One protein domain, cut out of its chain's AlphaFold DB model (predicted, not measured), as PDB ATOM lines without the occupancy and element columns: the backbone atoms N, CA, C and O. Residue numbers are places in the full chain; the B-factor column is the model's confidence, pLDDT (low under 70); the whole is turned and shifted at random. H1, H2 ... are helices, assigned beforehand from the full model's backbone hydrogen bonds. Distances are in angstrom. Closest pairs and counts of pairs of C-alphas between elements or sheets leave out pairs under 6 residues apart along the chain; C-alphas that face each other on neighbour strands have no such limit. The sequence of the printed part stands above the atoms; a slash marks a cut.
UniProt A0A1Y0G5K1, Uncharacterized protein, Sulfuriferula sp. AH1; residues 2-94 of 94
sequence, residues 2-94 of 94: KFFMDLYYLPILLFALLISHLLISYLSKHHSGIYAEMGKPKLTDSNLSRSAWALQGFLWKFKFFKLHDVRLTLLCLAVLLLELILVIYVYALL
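Overview. This is residues 2 to 94 of the 94 residues of an uncharacterized protein of Sulfuriferula sp. AH1 (UniProt A0A1Y0G5K1). Two long helices, H1 and H5, run opposite ways as a narrow V, with short H2, H3 and H4 as a head at its closed end. The 93 printed residues have five named helices, H1 to H5 in order: all helix. The whole is compact, radius of gyration of the C-alphas 14.1 A, spanning 44 by 27 by 20 A.

Along the chain. Find C-alpha 2 at (-3.710, 18.828, 0.850); H1, residues 2 to 30, runs 41.5 A from there. H2 is residues 32 to 37, H3 50 to 60, H4 63 to 67. H5, residues 70 to 93, runs 34.6 A to C-alpha 93 at (-3.045, 26.900, -3.675).

Arrangement. Start at the hub, H5: its residues 72 to 82 alone touch H1, at a shallow tilt of 27 degrees; closest C-alphas Leu 23 and Leu 75, 5.8 A. O i to N i+4 pairs are within hydrogen-bond range throughout H2, H3 and H5, 23 of 25 in H1, 0 of 1 in H4 (i+3: 2 of 2).

Size, cuts and confidence. The printed part has no cut; residues 38 to 49 form the long link. Residues 2 to 6 are under pLDDT 70.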
ATOM      1  N   LYS A   2      -4.933  18.700   1.686       59.50
ATOM      2  CA  LYS A   2      -3.710  18.828   0.850       59.50
ATOM      3  C   LYS A   2      -3.182  17.493   0.290       59.50
ATOM      4  O   LYS A   2      -3.105  17.342  -0.915       59.50
ATOM      5  N   PHE A   3      -3.003  16.484   1.148       60.88
ATOM      6  CA  PHE A   3      -2.470  15.171   0.745       60.88
ATOM      7  C   PHE A   3      -3.316  14.431  -0.314       60.88
ATOM      8  O   PHE A   3      -2.785  13.698  -1.139       60.88
ATOM      9  N   PHE A   4      -4.641  14.627  -0.307       60.66
ATOM     10  CA  PHE A   4      -5.518  14.057  -1.334       60.66
ATOM     11  C   PHE A   4      -5.373  14.799  -2.661       60.66
ATOM     12  O   PHE A   4      -5.337  14.146  -3.696       60.66
ATOM     13  N   MET A   5      -5.237  16.132  -2.645       61.12
ATOM     14  CA  MET A   5      -4.972  16.898  -3.864       61.12
ATOM     15  C   MET A   5      -3.655  16.472  -4.516       61.12
ATOM     16  O   MET A   5      -3.654  16.187  -5.709       61.12
ATOM     17  N   ASP A   6      -2.584  16.297  -3.743       67.44
ATOM     18  CA  ASP A   6      -1.275  15.893  -4.277       67.44
ATOM     19  C   ASP A   6      -1.314  14.530  -5.001       67.44
ATOM     20  O   ASP A   6      -0.673  14.351  -6.040       67.44
ATOM     21  N   LEU A   7      -2.131  13.582  -4.520       73.75
ATOM     22  CA  LEU A   7      -2.289  12.263  -5.145       73.75
ATOM     23  C   LEU A   7      -3.009  12.328  -6.507       73.75
ATOM     24  O   LEU A   7      -2.665  11.569  -7.413       73.75
ATOM     25  N   TYR A   8      -3.966  13.247  -6.681       76.44
ATOM     26  CA  TYR A   8      -4.639  13.475  -7.970       76.44
ATOM     27  C   TYR A   8      -3.755  14.216  -8.982       76.44
ATOM     28  O   TYR A   8      -3.959  14.070 -10.187       76.44
ATOM     29  N   TYR A   9      -2.750  14.970  -8.527       76.31
ATOM     30  CA  TYR A   9      -1.840  15.695  -9.420       76.31
ATOM     31  C   TYR A   9      -0.783  14.813 -10.066       76.31
ATOM     32  O   TYR A   9      -0.376  15.088 -11.194       76.31
ATOM     33  N   LEU A  10      -0.360  13.739  -9.401       82.62
ATOM     34  CA  LEU A  10       0.623  12.813  -9.959       82.62
ATOM     35  C   LEU A  10       0.215  12.248 -11.340       82.62
ATOM     36  O   LEU A  10       1.019  12.351 -12.269       82.62
ATOM     37  N   PRO A  11      -1.002  11.703 -11.549       86.38
ATOM     38  CA  PRO A  11      -1.412  11.231 -12.871       86.38
ATOM     39  C   PRO A  11      -1.541  12.368 -13.892       86.38
ATOM     40  O   PRO A  11      -1.206  12.163 -15.057       86.38
ATOM     41  N   ILE A  12      -1.962  13.568 -13.475       84.56
ATOM     42  CA  ILE A  12      -2.034  14.748 -14.356       84.56
ATOM     43  C   ILE A  12      -0.630  15.146 -14.826       84.56
ATOM     44  O   ILE A  12      -0.427  15.401 -16.013       84.56
ATOM     45  N   LEU A  13       0.351  15.140 -13.923       84.81
ATOM     46  CA  LEU A  13       1.746  15.441 -14.233       84.81
ATOM     47  C   LEU A  13       2.336  14.413 -15.206       84.81
ATOM     48  O   LEU A  13       2.948  14.790 -16.204       84.81
ATOM     49  N   LEU A  14       2.122  13.118 -14.952       89.19
ATOM     50  CA  LEU A  14       2.569  12.050 -15.851       89.19
ATOM     51  C   LEU A  14       1.920  12.170 -17.235       89.19
ATOM     52  O   LEU A  14       2.596  12.012 -18.254       89.19
ATOM     53  N   PHE A  15       0.630  12.498 -17.279       89.19
ATOM     54  CA  PHE A  15      -0.083  12.730 -18.527       89.19
ATOM     55  C   PHE A  15       0.464  13.954 -19.279       89.19
ATOM     56  O   PHE A  15       0.693  13.877 -20.486       89.19
ATOM     57  N   ALA A  16       0.767  15.049 -18.580       87.94
ATOM     58  CA  ALA A  16       1.391  16.234 -19.170       87.94
ATOM     59  C   ALA A  16       2.782  15.953 -19.744       87.94
ATOM     60  O   ALA A  16       3.081  16.391 -20.861       87.94
ATOM     61  N   LEU A  17       3.605  15.175 -19.040       89.44
ATOM     62  CA  LEU A  17       4.902  14.725 -19.551       89.44
ATOM     63  C   LEU A  17       4.741  13.872 -20.813       89.44
ATOM     64  O   LEU A  17       5.457  14.089 -21.793       89.44
ATOM     65  N   LEU A  18       3.778  12.946 -20.822       92.69
ATOM     66  CA  LEU A  18       3.498  12.096 -21.978       92.69
ATOM     67  C   LEU A  18       3.050  12.915 -23.196       92.69
ATOM     68  O   LEU A  18       3.600  12.747 -24.283       92.69
ATOM     69  N   ILE A  19       2.084  13.819 -23.031       92.94
ATOM     70  CA  ILE A  19       1.588  14.661 -24.129       92.94
ATOM     71  C   ILE A  19       2.695  15.583 -24.652       92.94
ATOM     72  O   ILE A  19       2.870  15.698 -25.866       92.94
ATOM     73  N   SER A  20       3.495  16.172 -23.763       91.19
ATOM     74  CA  SER A  20       4.640  17.003 -24.156       91.19
ATOM     75  C   SER A  20       5.685  16.191 -24.928       91.19
ATOM     76  O   SER A  20       6.219  16.661 -25.935       91.19
ATOM     77  N   HIS A  21       5.935  14.940 -24.516       92.75
ATOM     78  CA  HIS A  21       6.815  14.023 -25.241       92.75
ATOM     79  C   HIS A  21       6.304  13.759 -26.654       92.75
ATOM     80  O   HIS A  21       7.061  13.853 -27.623       92.75
ATOM     81  N   LEU A  22       5.014  13.436 -26.768       94.38
ATOM     82  CA  LEU A  22       4.368  13.156 -28.044       94.38
ATOM     83  C   LEU A  22       4.400  14.379 -28.957       94.38
ATOM     84  O   LEU A  22       4.733  14.228 -30.128       94.38
ATOM     85  N   LEU A  23       4.141  15.577 -28.431       94.38
ATOM     86  CA  LEU A  23       4.234  16.828 -29.181       94.38
ATOM     87  C   LEU A  23       5.645  17.050 -29.738       94.38
ATOM     88  O   LEU A  23       5.800  17.265 -30.940       94.38
ATOM     89  N   ILE A  24       6.672  16.968 -28.889       93.50
ATOM     90  CA  ILE A  24       8.073  17.172 -29.291       93.50
ATOM     91  C   ILE A  24       8.496  16.123 -30.326       93.50
ATOM     92  O   ILE A  24       9.069  16.459 -31.364       93.50
ATOM     93  N   SER A  25       8.168  14.854 -30.076       94.44
ATOM     94  CA  SER A  25       8.451  13.746 -30.992       94.44
ATOM     95  C   SER A  25       7.759  13.954 -32.341       94.44
ATOM     96  O   SER A  25       8.399  13.841 -33.389       94.44
ATOM     97  N   TYR A  26       6.482  14.343 -32.330       94.81
ATOM     98  CA  TYR A  26       5.702  14.598 -33.536       94.81
ATOM     99  C   TYR A  26       6.252  15.783 -34.337       94.81
ATOM    100  O   TYR A  26       6.492  15.646 -35.537       94.81
ATOM    101  N   LEU A  27       6.541  16.908 -33.674       93.62
ATOM    102  CA  LEU A  27       7.185  18.076 -34.281       93.62
ATOM    103  C   LEU A  27       8.522  17.702 -34.922       93.62
ATOM    104  O   LEU A  27       8.765  18.062 -36.069       93.62
ATOM    105  N   SER A  28       9.367  16.936 -34.226       94.69
ATOM    106  CA  SER A  28      10.675  16.543 -34.761       94.69
ATOM    107  C   SER A  28      10.587  15.683 -36.028       94.69
ATOM    108  O   SER A  28      11.449  15.797 -36.899       94.69
ATOM    109  N   LYS A  29       9.544  14.850 -36.146       94.50
ATOM    110  CA  LYS A  29       9.359  13.909 -37.262       94.50
ATOM    111  C   LYS A  29       8.625  14.525 -38.448       94.50
ATOM    112  O   LYS A  29       9.021  14.296 -39.584       94.50
ATOM    113  N   HIS A  30       7.557  15.273 -38.186       94.75
ATOM    114  CA  HIS A  30       6.641  15.756 -39.224       94.75
ATOM    115  C   HIS A  30       6.851  17.230 -39.580       94.75
ATOM    116  O   HIS A  30       6.571  17.628 -40.705       94.75
ATOM    117  N   HIS A  31       7.397  18.026 -38.657       93.00
ATOM    118  CA  HIS A  31       7.611  19.468 -38.816       93.00
ATOM    119  C   HIS A  31       9.052  19.841 -38.447       93.00
ATOM    120  O   HIS A  31       9.304  20.789 -37.700       93.00
ATOM    121  N   SER A  32      10.014  19.065 -38.957       91.75
ATOM    122  CA  SER A  32      11.428  19.121 -38.561       91.75
ATOM    123  C   SER A  32      12.075  20.497 -38.764       91.75
ATOM    124  O   SER A  32      12.919  20.890 -37.960       91.75
ATOM    125  N   GLY A  33      11.648  21.253 -39.783       91.81
ATOM    126  CA  GLY A  33      12.092  22.632 -40.014       91.81
ATOM    127  C   GLY A  33      11.706  23.561 -38.863       91.81
ATOM    128  O   GLY A  33      12.562  24.201 -38.263       91.81
ATOM    129  N   ILE A  34      10.434  23.540 -38.466       90.94
ATOM    130  CA  ILE A  34       9.908  24.351 -37.357       90.94
ATOM    131  C   ILE A  34      10.516  23.898 -36.031       90.94
ATOM    132  O   ILE A  34      10.904  24.715 -35.198       90.94
ATOM    133  N   TYR A  35      10.662  22.587 -35.847       92.31
ATOM    134  CA  TYR A  35      11.352  22.024 -34.692       92.31
ATOM    135  C   TYR A  35      12.806  22.517 -34.583       92.31
ATOM    136  O   TYR A  35      13.265  22.855 -33.489       92.31
ATOM    137  N   ALA A  36      13.524  22.614 -35.705       91.25
ATOM    138  CA  ALA A  36      14.876  23.161 -35.746       91.25
ATOM    139  C   ALA A  36      14.908  24.677 -35.482       91.25
ATOM    140  O   ALA A  36      15.767  25.127 -34.725       91.25
ATOM    141  N   GLU A  37      13.959  25.446 -36.025       91.19
ATOM    142  CA  GLU A  37      13.816  26.890 -35.763       91.19
ATOM    143  C   GLU A  37      13.571  27.199 -34.281       91.19
ATOM    144  O   GLU A  37      14.070  28.195 -33.756       91.19
ATOM    145  N   MET A  38      12.855  26.318 -33.579       90.44
ATOM    146  CA  MET A  38      12.644  26.414 -32.131       90.44
ATOM    147  C   MET A  38      13.870  25.993 -31.306       90.44
ATOM    148  O   MET A  38      13.803  25.966 -30.081       90.44
ATOM    149  N   GLY A  39      14.995  25.654 -31.937       90.94
ATOM    150  CA  GLY A  39      16.202  25.221 -31.236       90.94
ATOM    151  C   GLY A  39      16.139  23.780 -30.723       90.94
ATOM    152  O   GLY A  39      16.901  23.439 -29.825       90.94
ATOM    153  N   LYS A  40      15.273  22.935 -31.305       90.19
ATOM    154  CA  LYS A  40      15.123  21.503 -30.982       90.19
ATOM    155  C   LYS A  40      14.785  21.253 -29.499       90.19
ATOM    156  O   LYS A  40      15.576  20.606 -28.807       90.19
ATOM    157  N   PRO A  41      13.639  21.768 -29.015       88.62
ATOM    158  CA  PRO A  41      13.249  21.660 -27.613       88.62
ATOM    159  C   PRO A  41      13.170  20.206 -27.144       88.62
ATOM    160  O   PRO A  41      12.620  19.348 -27.838       88.62
ATOM    161  N   LYS A  42      13.683  19.942 -25.942       88.81
ATOM    162  CA  LYS A  42      13.626  18.632 -25.277       88.81
ATOM    163  C   LYS A  42      12.837  18.726 -23.977       88.81
ATOM    164  O   LYS A  42      12.810  19.762 -23.332       88.81
ATOM    165  N   LEU A  43      12.277  17.601 -23.534       83.12
ATOM    166  CA  LEU A  43      11.607  17.504 -22.227       83.12
ATOM    167  C   LEU A  43      12.523  17.809 -21.043       83.12
ATOM    168  O   LEU A  43      12.060  18.231 -19.994       83.12
ATOM    169  N   THR A  44      13.813  17.526 -21.199       82.94
ATOM    170  CA  THR A  44      14.827  17.752 -20.170       82.94
ATOM    171  C   THR A  44      15.388  19.168 -20.209       82.94
ATOM    172  O   THR A  44      16.247  19.493 -19.391       82.94
ATOM    173  N   ASP A  45      14.982  19.986 -21.185       82.06
ATOM    174  CA  ASP A  45      15.415  21.373 -21.228       82.06
ATOM    175  C   ASP A  45      14.816  22.112 -20.030       82.06
ATOM    176  O   ASP A  45      13.653  21.937 -19.675       82.06
ATOM    177  N   SER A  46      15.620  22.967 -19.401       78.31
ATOM    178  CA  SER A  46      15.111  23.853 -18.358       78.31
ATOM    179  C   SER A  46      13.995  24.736 -18.925       78.31
ATOM    180  O   SER A  46      14.112  25.234 -20.049       78.31
ATOM    181  N   ASN A  47      12.971  25.027 -18.116       74.38
ATOM    182  CA  ASN A  47      11.913  25.995 -18.446       74.38
ATOM    183  C   ASN A  47      12.463  27.403 -18.761       74.38
ATOM    184  O   ASN A  47      11.767  28.227 -19.342       74.38
ATOM    185  N   LEU A  48      13.718  27.689 -18.394       78.81
ATOM    186  CA  LEU A  48      14.411  28.945 -18.697       78.81
ATOM    187  C   LEU A  48      15.207  28.906 -20.012       78.81
ATOM    188  O   LEU A  48      15.783  29.914 -20.419       78.81
ATOM    189  N   SER A  49      15.265  27.759 -20.685       86.50
ATOM    190  CA  SER A  49      16.019  27.607 -21.928       86.50
ATOM    191  C   SER A  49      15.352  28.344 -23.091       86.50
ATOM    192  O   SER A  49      14.128  28.403 -23.215       86.50
ATOM    193  N   ARG A  50      16.166  28.871 -24.010       86.69
ATOM    194  CA  ARG A  50      15.667  29.551 -25.215       86.69
ATOM    195  C   ARG A  50      14.760  28.647 -26.061       86.69
ATOM    196  O   ARG A  50      13.810  29.148 -26.654       86.69
ATOM    197  N   SER A  51      15.044  27.344 -26.108       87.19
ATOM    198  CA  SER A  51      14.239  26.350 -26.824       87.19
ATOM    199  C   SER A  51      12.872  26.140 -26.173       87.19
ATOM    200  O   SER A  51      11.861  26.143 -26.879       87.19
ATOM    201  N   ALA A  52      12.811  26.050 -24.840       86.62
ATOM    202  CA  ALA A  52      11.549  25.983 -24.104       86.62
ATOM    203  C   ALA A  52      10.697  27.240 -24.340       86.62
ATOM    204  O   ALA A  52       9.530  27.130 -24.708       86.62
ATOM    205  N   TRP A  53      11.289  28.436 -24.250       90.06
ATOM    206  CA  TRP A  53      10.581  29.690 -24.545       90.06
ATOM    207  C   TRP A  53      10.108  29.791 -26.000       90.06
ATOM    208  O   TRP A  53       9.040  30.343 -26.266       90.06
ATOM    209  N   ALA A  54      10.874  29.260 -26.956       92.12
ATOM    210  CA  ALA A  54      10.471  29.225 -28.359       92.12
ATOM    211  C   ALA A  54       9.272  28.291 -28.584       92.12
ATOM    212  O   ALA A  54       8.329  28.684 -29.277       92.12
ATOM    213  N   LEU A  55       9.276  27.106 -27.962       91.56
ATOM    214  CA  LEU A  55       8.139  26.181 -27.969       91.56
ATOM    215  C   LEU A  55       6.906  26.821 -27.316       91.56
ATOM    216  O   LEU A  55       5.819  26.800 -27.892       91.56
ATOM    217  N   GLN A  56       7.095  27.481 -26.175       91.38
ATOM    218  CA  GLN A  56       6.028  28.186 -25.473       91.38
ATOM    219  C   GLN A  56       5.435  29.303 -26.326       91.38
ATOM    220  O   GLN A  56       4.220  29.409 -26.491       91.38
ATOM    221  N   GLY A  57       6.293  30.105 -26.953       91.44
ATOM    222  CA  GLY A  57       5.876  31.139 -27.887       91.44
ATOM    223  C   GLY A  57       5.181  30.573 -29.126       91.44
ATOM    224  O   GLY A  57       4.307  31.236 -29.676       91.44
ATOM    225  N   PHE A  58       5.539  29.372 -29.580       92.75
ATOM    226  CA  PHE A  58       4.855  28.685 -30.676       92.75
ATOM    227  C   PHE A  58       3.436  28.254 -30.282       92.75
ATOM    228  O   PHE A  58       2.499  28.505 -31.047       92.75
ATOM    229  N   LEU A  59       3.276  27.687 -29.081       93.56
ATOM    230  CA  LEU A  59       1.990  27.273 -28.517       93.56
ATOM    231  C   LEU A  59       1.072  28.475 -28.261       93.56
ATOM    232  O   LEU A  59      -0.007  28.563 -28.839       93.56
ATOM    233  N   TRP A  60       1.526  29.451 -27.477       92.31
ATOM    234  CA  TRP A  60       0.707  30.595 -27.057       92.31
ATOM    235  C   TRP A  60       0.392  31.586 -28.178       92.31
ATOM    236  O   TRP A  60      -0.617  32.283 -28.123       92.31
ATOM    237  N   LYS A  61       1.217  31.648 -29.233       94.12
ATOM    238  CA  LYS A  61       0.896  32.426 -30.446       94.12
ATOM    239  C   LYS A  61       0.052  31.638 -31.446       94.12
ATOM    240  O   LYS A  61      -0.149  32.123 -32.560       94.12
ATOM    241  N   PHE A  62      -0.382  30.428 -31.089       92.75
ATOM    242  CA  PHE A  62      -1.224  29.574 -31.919       92.75
ATOM    243  C   PHE A  62      -0.655  29.345 -33.331       92.75
ATOM    244  O   PHE A  62      -1.388  29.176 -34.309       92.75
ATOM    245  N   LYS A  63       0.682  29.344 -33.461       91.44
ATOM    246  CA  LYS A  63       1.356  29.227 -34.765       91.44
ATOM    247  C   LYS A  63       1.081  27.878 -35.435       91.44
ATOM    248  O   LYS A  63       1.139  27.800 -36.659       91.44
ATOM    249  N   PHE A  64       0.739  26.855 -34.654       91.88
ATOM    250  CA  PHE A  64       0.396  25.520 -35.138       91.88
ATOM    251  C   PHE A  64      -0.842  25.483 -36.047       91.88
ATOM    252  O   PHE A  64      -0.880  24.645 -36.941       91.88
ATOM    253  N   PHE A  65      -1.807  26.408 -35.921       91.94
ATOM    254  CA  PHE A  65      -2.965  26.436 -36.831       91.94
ATOM    255  C   PHE A  65      -2.573  26.709 -38.285       91.94
ATOM    256  O   PHE A  65      -3.230  26.221 -39.200       91.94
ATOM    257  N   LYS A  66      -1.478  27.445 -38.507       91.88
ATOM    258  CA  LYS A  66      -0.978  27.755 -39.855       91.88
ATOM    259  C   LYS A  66      -0.414  26.533 -40.580       91.88
ATOM    260  O   LYS A  66      -0.197  26.593 -41.783       91.88
ATOM    261  N   LEU A  67      -0.160  25.444 -39.856       90.25
ATOM    262  CA  LEU A  67       0.383  24.205 -40.412       90.25
ATOM    263  C   LEU A  67      -0.704  23.271 -40.936       90.25
ATOM    264  O   LEU A  67      -0.371  22.261 -41.544       90.25
ATOM    265  N   HIS A  68      -1.983  23.603 -40.704       91.81
ATOM    266  CA  HIS A  68      -3.142  22.820 -41.145       91.81
ATOM    267  C   HIS A  68      -3.061  21.323 -40.779       91.81
ATOM    268  O   HIS A  68      -3.684  20.476 -41.413       91.81
ATOM    269  N   ASP A  69      -2.316  20.999 -39.718       93.62
ATOM    270  CA  ASP A  69      -2.118  19.643 -39.222       93.62
ATOM    271  C   ASP A  69      -3.008  19.413 -38.001       93.62
ATOM    272  O   ASP A  69      -2.776  19.951 -36.911       93.62
ATOM    273  N   VAL A  70      -4.055  18.610 -38.192       94.56
ATOM    274  CA  VAL A  70      -5.061  18.326 -37.162       94.56
ATOM    275  C   VAL A  70      -4.441  17.601 -35.967       94.56
ATOM    276  O   VAL A  70      -4.787  17.902 -34.825       94.56
ATOM    277  N   ARG A  71      -3.495  16.680 -36.193       94.50
ATOM    278  CA  ARG A  71      -2.865  15.916 -35.103       94.50
ATOM    279  C   ARG A  71      -1.977  16.817 -34.262       94.50
ATOM    280  O   ARG A  71      -2.082  16.790 -33.037       94.50
ATOM    281  N   LEU A  72      -1.156  17.642 -34.913       93.31
ATOM    282  CA  LEU A  72      -0.342  18.632 -34.214       93.31
ATOM    283  C   LEU A  72      -1.222  19.606 -33.426       93.31
ATOM    284  O   LEU A  72      -0.944  19.879 -32.264       93.31
ATOM    285  N   THR A  73      -2.304  20.081 -34.041       95.12
ATOM    286  CA  THR A  73      -3.257  20.996 -33.403       95.12
ATOM    287  C   THR A  73      -3.848  20.388 -32.134       95.12
ATOM    288  O   THR A  73      -3.838  21.038 -31.092       95.12
ATOM    289  N   LEU A  74      -4.299  19.129 -32.178       94.56
ATOM    290  CA  LEU A  74      -4.826  18.435 -30.999       94.56
ATOM    291  C   LEU A  74      -3.774  18.289 -29.892       94.56
ATOM    292  O   LEU A  74      -4.084  18.540 -28.729       94.56
ATOM    293  N   LEU A  75      -2.533  17.937 -30.240       94.06
ATOM    294  CA  LEU A  75      -1.438  17.836 -29.268       94.06
ATOM    295  C   LEU A  75      -1.121  19.196 -28.631       94.06
ATOM    296  O   LEU A  75      -1.003  19.286 -27.412       94.06
ATOM    297  N   CYS A  76      -1.032  20.262 -29.430       94.69
ATOM    298  CA  CYS A  76      -0.792  21.616 -28.932       94.69
ATOM    299  C   CYS A  76      -1.924  22.112 -28.022       94.69
ATOM    300  O   CYS A  76      -1.650  22.690 -26.973       94.69
ATOM    301  N   LEU A  77      -3.185  21.863 -28.392       94.50
ATOM    302  CA  LEU A  77      -4.340  22.217 -27.565       94.50
ATOM    303  C   LEU A  77      -4.368  21.426 -26.252       94.50
ATOM    304  O   LEU A  77      -4.673  22.002 -25.212       94.50
ATOM    305  N   ALA A  78      -4.014  20.138 -26.281       93.50
ATOM    306  CA  ALA A  78      -3.912  19.325 -25.073       93.50
ATOM    307  C   ALA A  78      -2.833  19.859 -24.116       93.50
ATOM    308  O   ALA A  78      -3.093  19.967 -22.920       93.50
ATOM    309  N   VAL A  79      -1.658  20.254 -24.630       92.81
ATOM    310  CA  VAL A  79      -0.617  20.904 -23.812       92.81
ATOM    311  C   VAL A  79      -1.126  22.217 -23.217       92.81
ATOM    312  O   VAL A  79      -1.029  22.401 -22.007       92.81
ATOM    313  N   LEU A  80      -1.727  23.095 -24.026       92.88
ATOM    314  CA  LEU A  80      -2.266  24.376 -23.546       92.88
ATOM    315  C   LEU A  80      -3.325  24.192 -22.450       92.88
ATOM    316  O   LEU A  80      -3.321  24.918 -21.459       92.88
ATOM    317  N   LEU A  81      -4.218  23.210 -22.597       92.38
ATOM    318  CA  LEU A  81      -5.225  22.908 -21.581       92.38
ATOM    319  C   LEU A  81      -4.580  22.454 -20.265       92.38
ATOM    320  O   LEU A  81      -4.997  22.895 -19.195       92.38
ATOM    321  N   LEU A  82      -3.555  21.601 -20.335       90.06
ATOM    322  CA  LEU A  82      -2.831  21.129 -19.153       90.06
ATOM    323  C   LEU A  82      -2.065  22.259 -18.460       90.06
ATOM    324  O   LEU A  82      -2.074  22.329 -17.232       90.06
ATOM    325  N   GLU A  83      -1.464  23.172 -19.223       88.75
ATOM    326  CA  GLU A  83      -0.839  24.374 -18.665       88.75
ATOM    327  C   GLU A  83      -1.852  25.260 -17.941       88.75
ATOM    328  O   GLU A  83      -1.583  25.706 -16.829       88.75
ATOM    329  N   LEU A  84      -3.032  25.478 -18.526       90.00
ATOM    330  CA  LEU A  84      -4.094  26.258 -17.886       90.00
ATOM    331  C   LEU A  84      -4.569  25.612 -16.581       90.00
ATOM    332  O   LEU A  84      -4.720  26.314 -15.581       90.00
ATOM    333  N   ILE A  85      -4.756  24.287 -16.559       87.94
ATOM    334  CA  ILE A  85      -5.109  23.544 -15.338       87.94
ATOM    335  C   ILE A  85      -4.028  23.731 -14.268       87.94
ATOM    336  O   ILE A  85      -4.351  24.022 -13.116       87.94
ATOM    337  N   LEU A  86      -2.751  23.612 -14.645       83.94
ATOM    338  CA  LEU A  86      -1.632  23.791 -13.721       83.94
ATOM    339  C   LEU A  86      -1.569  25.222 -13.171       83.94
ATOM    340  O   LEU A  86      -1.361  25.410 -11.976       83.94
ATOM    341  N   VAL A  87      -1.786  26.229 -14.017       85.94
ATOM    342  CA  VAL A  87      -1.827  27.635 -13.597       85.94
ATOM    343  C   VAL A  87      -2.967  27.865 -12.606       85.94
ATOM    344  O   VAL A  87      -2.726  28.402 -11.526       85.94
ATOM    345  N   ILE A  88      -4.186  27.412 -12.923       86.56
ATOM    346  CA  ILE A  88      -5.348  27.520 -12.025       86.56
ATOM    347  C   ILE A  88      -5.053  26.846 -10.683       86.56
ATOM    348  O   ILE A  88      -5.374  27.408  -9.639       86.56
ATOM    349  N   TYR A  89      -4.411  25.677 -10.696       82.88
ATOM    350  CA  TYR A  89      -4.025  24.983  -9.472       82.88
ATOM    351  C   TYR A  89      -3.073  25.793  -8.605       82.88
ATOM    352  O   TYR A  89      -3.317  25.945  -7.412       82.88
ATOM    353  N   VAL A  90      -2.002  26.320  -9.204       83.56
ATOM    354  CA  VAL A  90      -1.009  27.127  -8.488       83.56
ATOM    355  C   VAL A  90      -1.680  28.341  -7.848       83.56
ATOM    356  O   VAL A  90      -1.442  28.601  -6.674       83.56
ATOM    357  N   TYR A  91      -2.566  29.029  -8.573       83.81
ATOM    358  CA  TYR A  91      -3.327  30.157  -8.027       83.81
ATOM    359  C   TYR A  91      -4.333  29.752  -6.945       83.81
ATOM    360  O   TYR A  91      -4.543  30.519  -6.017       83.81
ATOM    361  N   ALA A  92      -4.952  28.574  -7.039       80.00
ATOM    362  CA  ALA A  92      -5.880  28.081  -6.019       80.00
ATOM    363  C   ALA A  92      -5.174  27.616  -4.732       80.00
ATOM    364  O   ALA A  92      -5.824  27.456  -3.698       80.00
ATOM    365  N   LEU A  93      -3.866  27.345  -4.802       74.00
ATOM    366  CA  LEU A  93      -3.045  26.900  -3.675       74.00
ATOM    367  C   LEU A  93      -2.363  28.061  -2.921       74.00
ATOM    368  O   LEU A  93      -1.910  27.848  -1.792       74.00
ATOM    369  N   LEU A  94      -2.257  29.230  -3.564       70.31
ATOM    370  CA  LEU A  94      -1.699  30.491  -3.052       70.31
ATOM    371  C   LEU A  94      -2.721  31.243  -2.191       70.31
ATOM    372  O   LEU A  94      -2.300  31.742  -1.126       70.31
TER     373      LEU A  94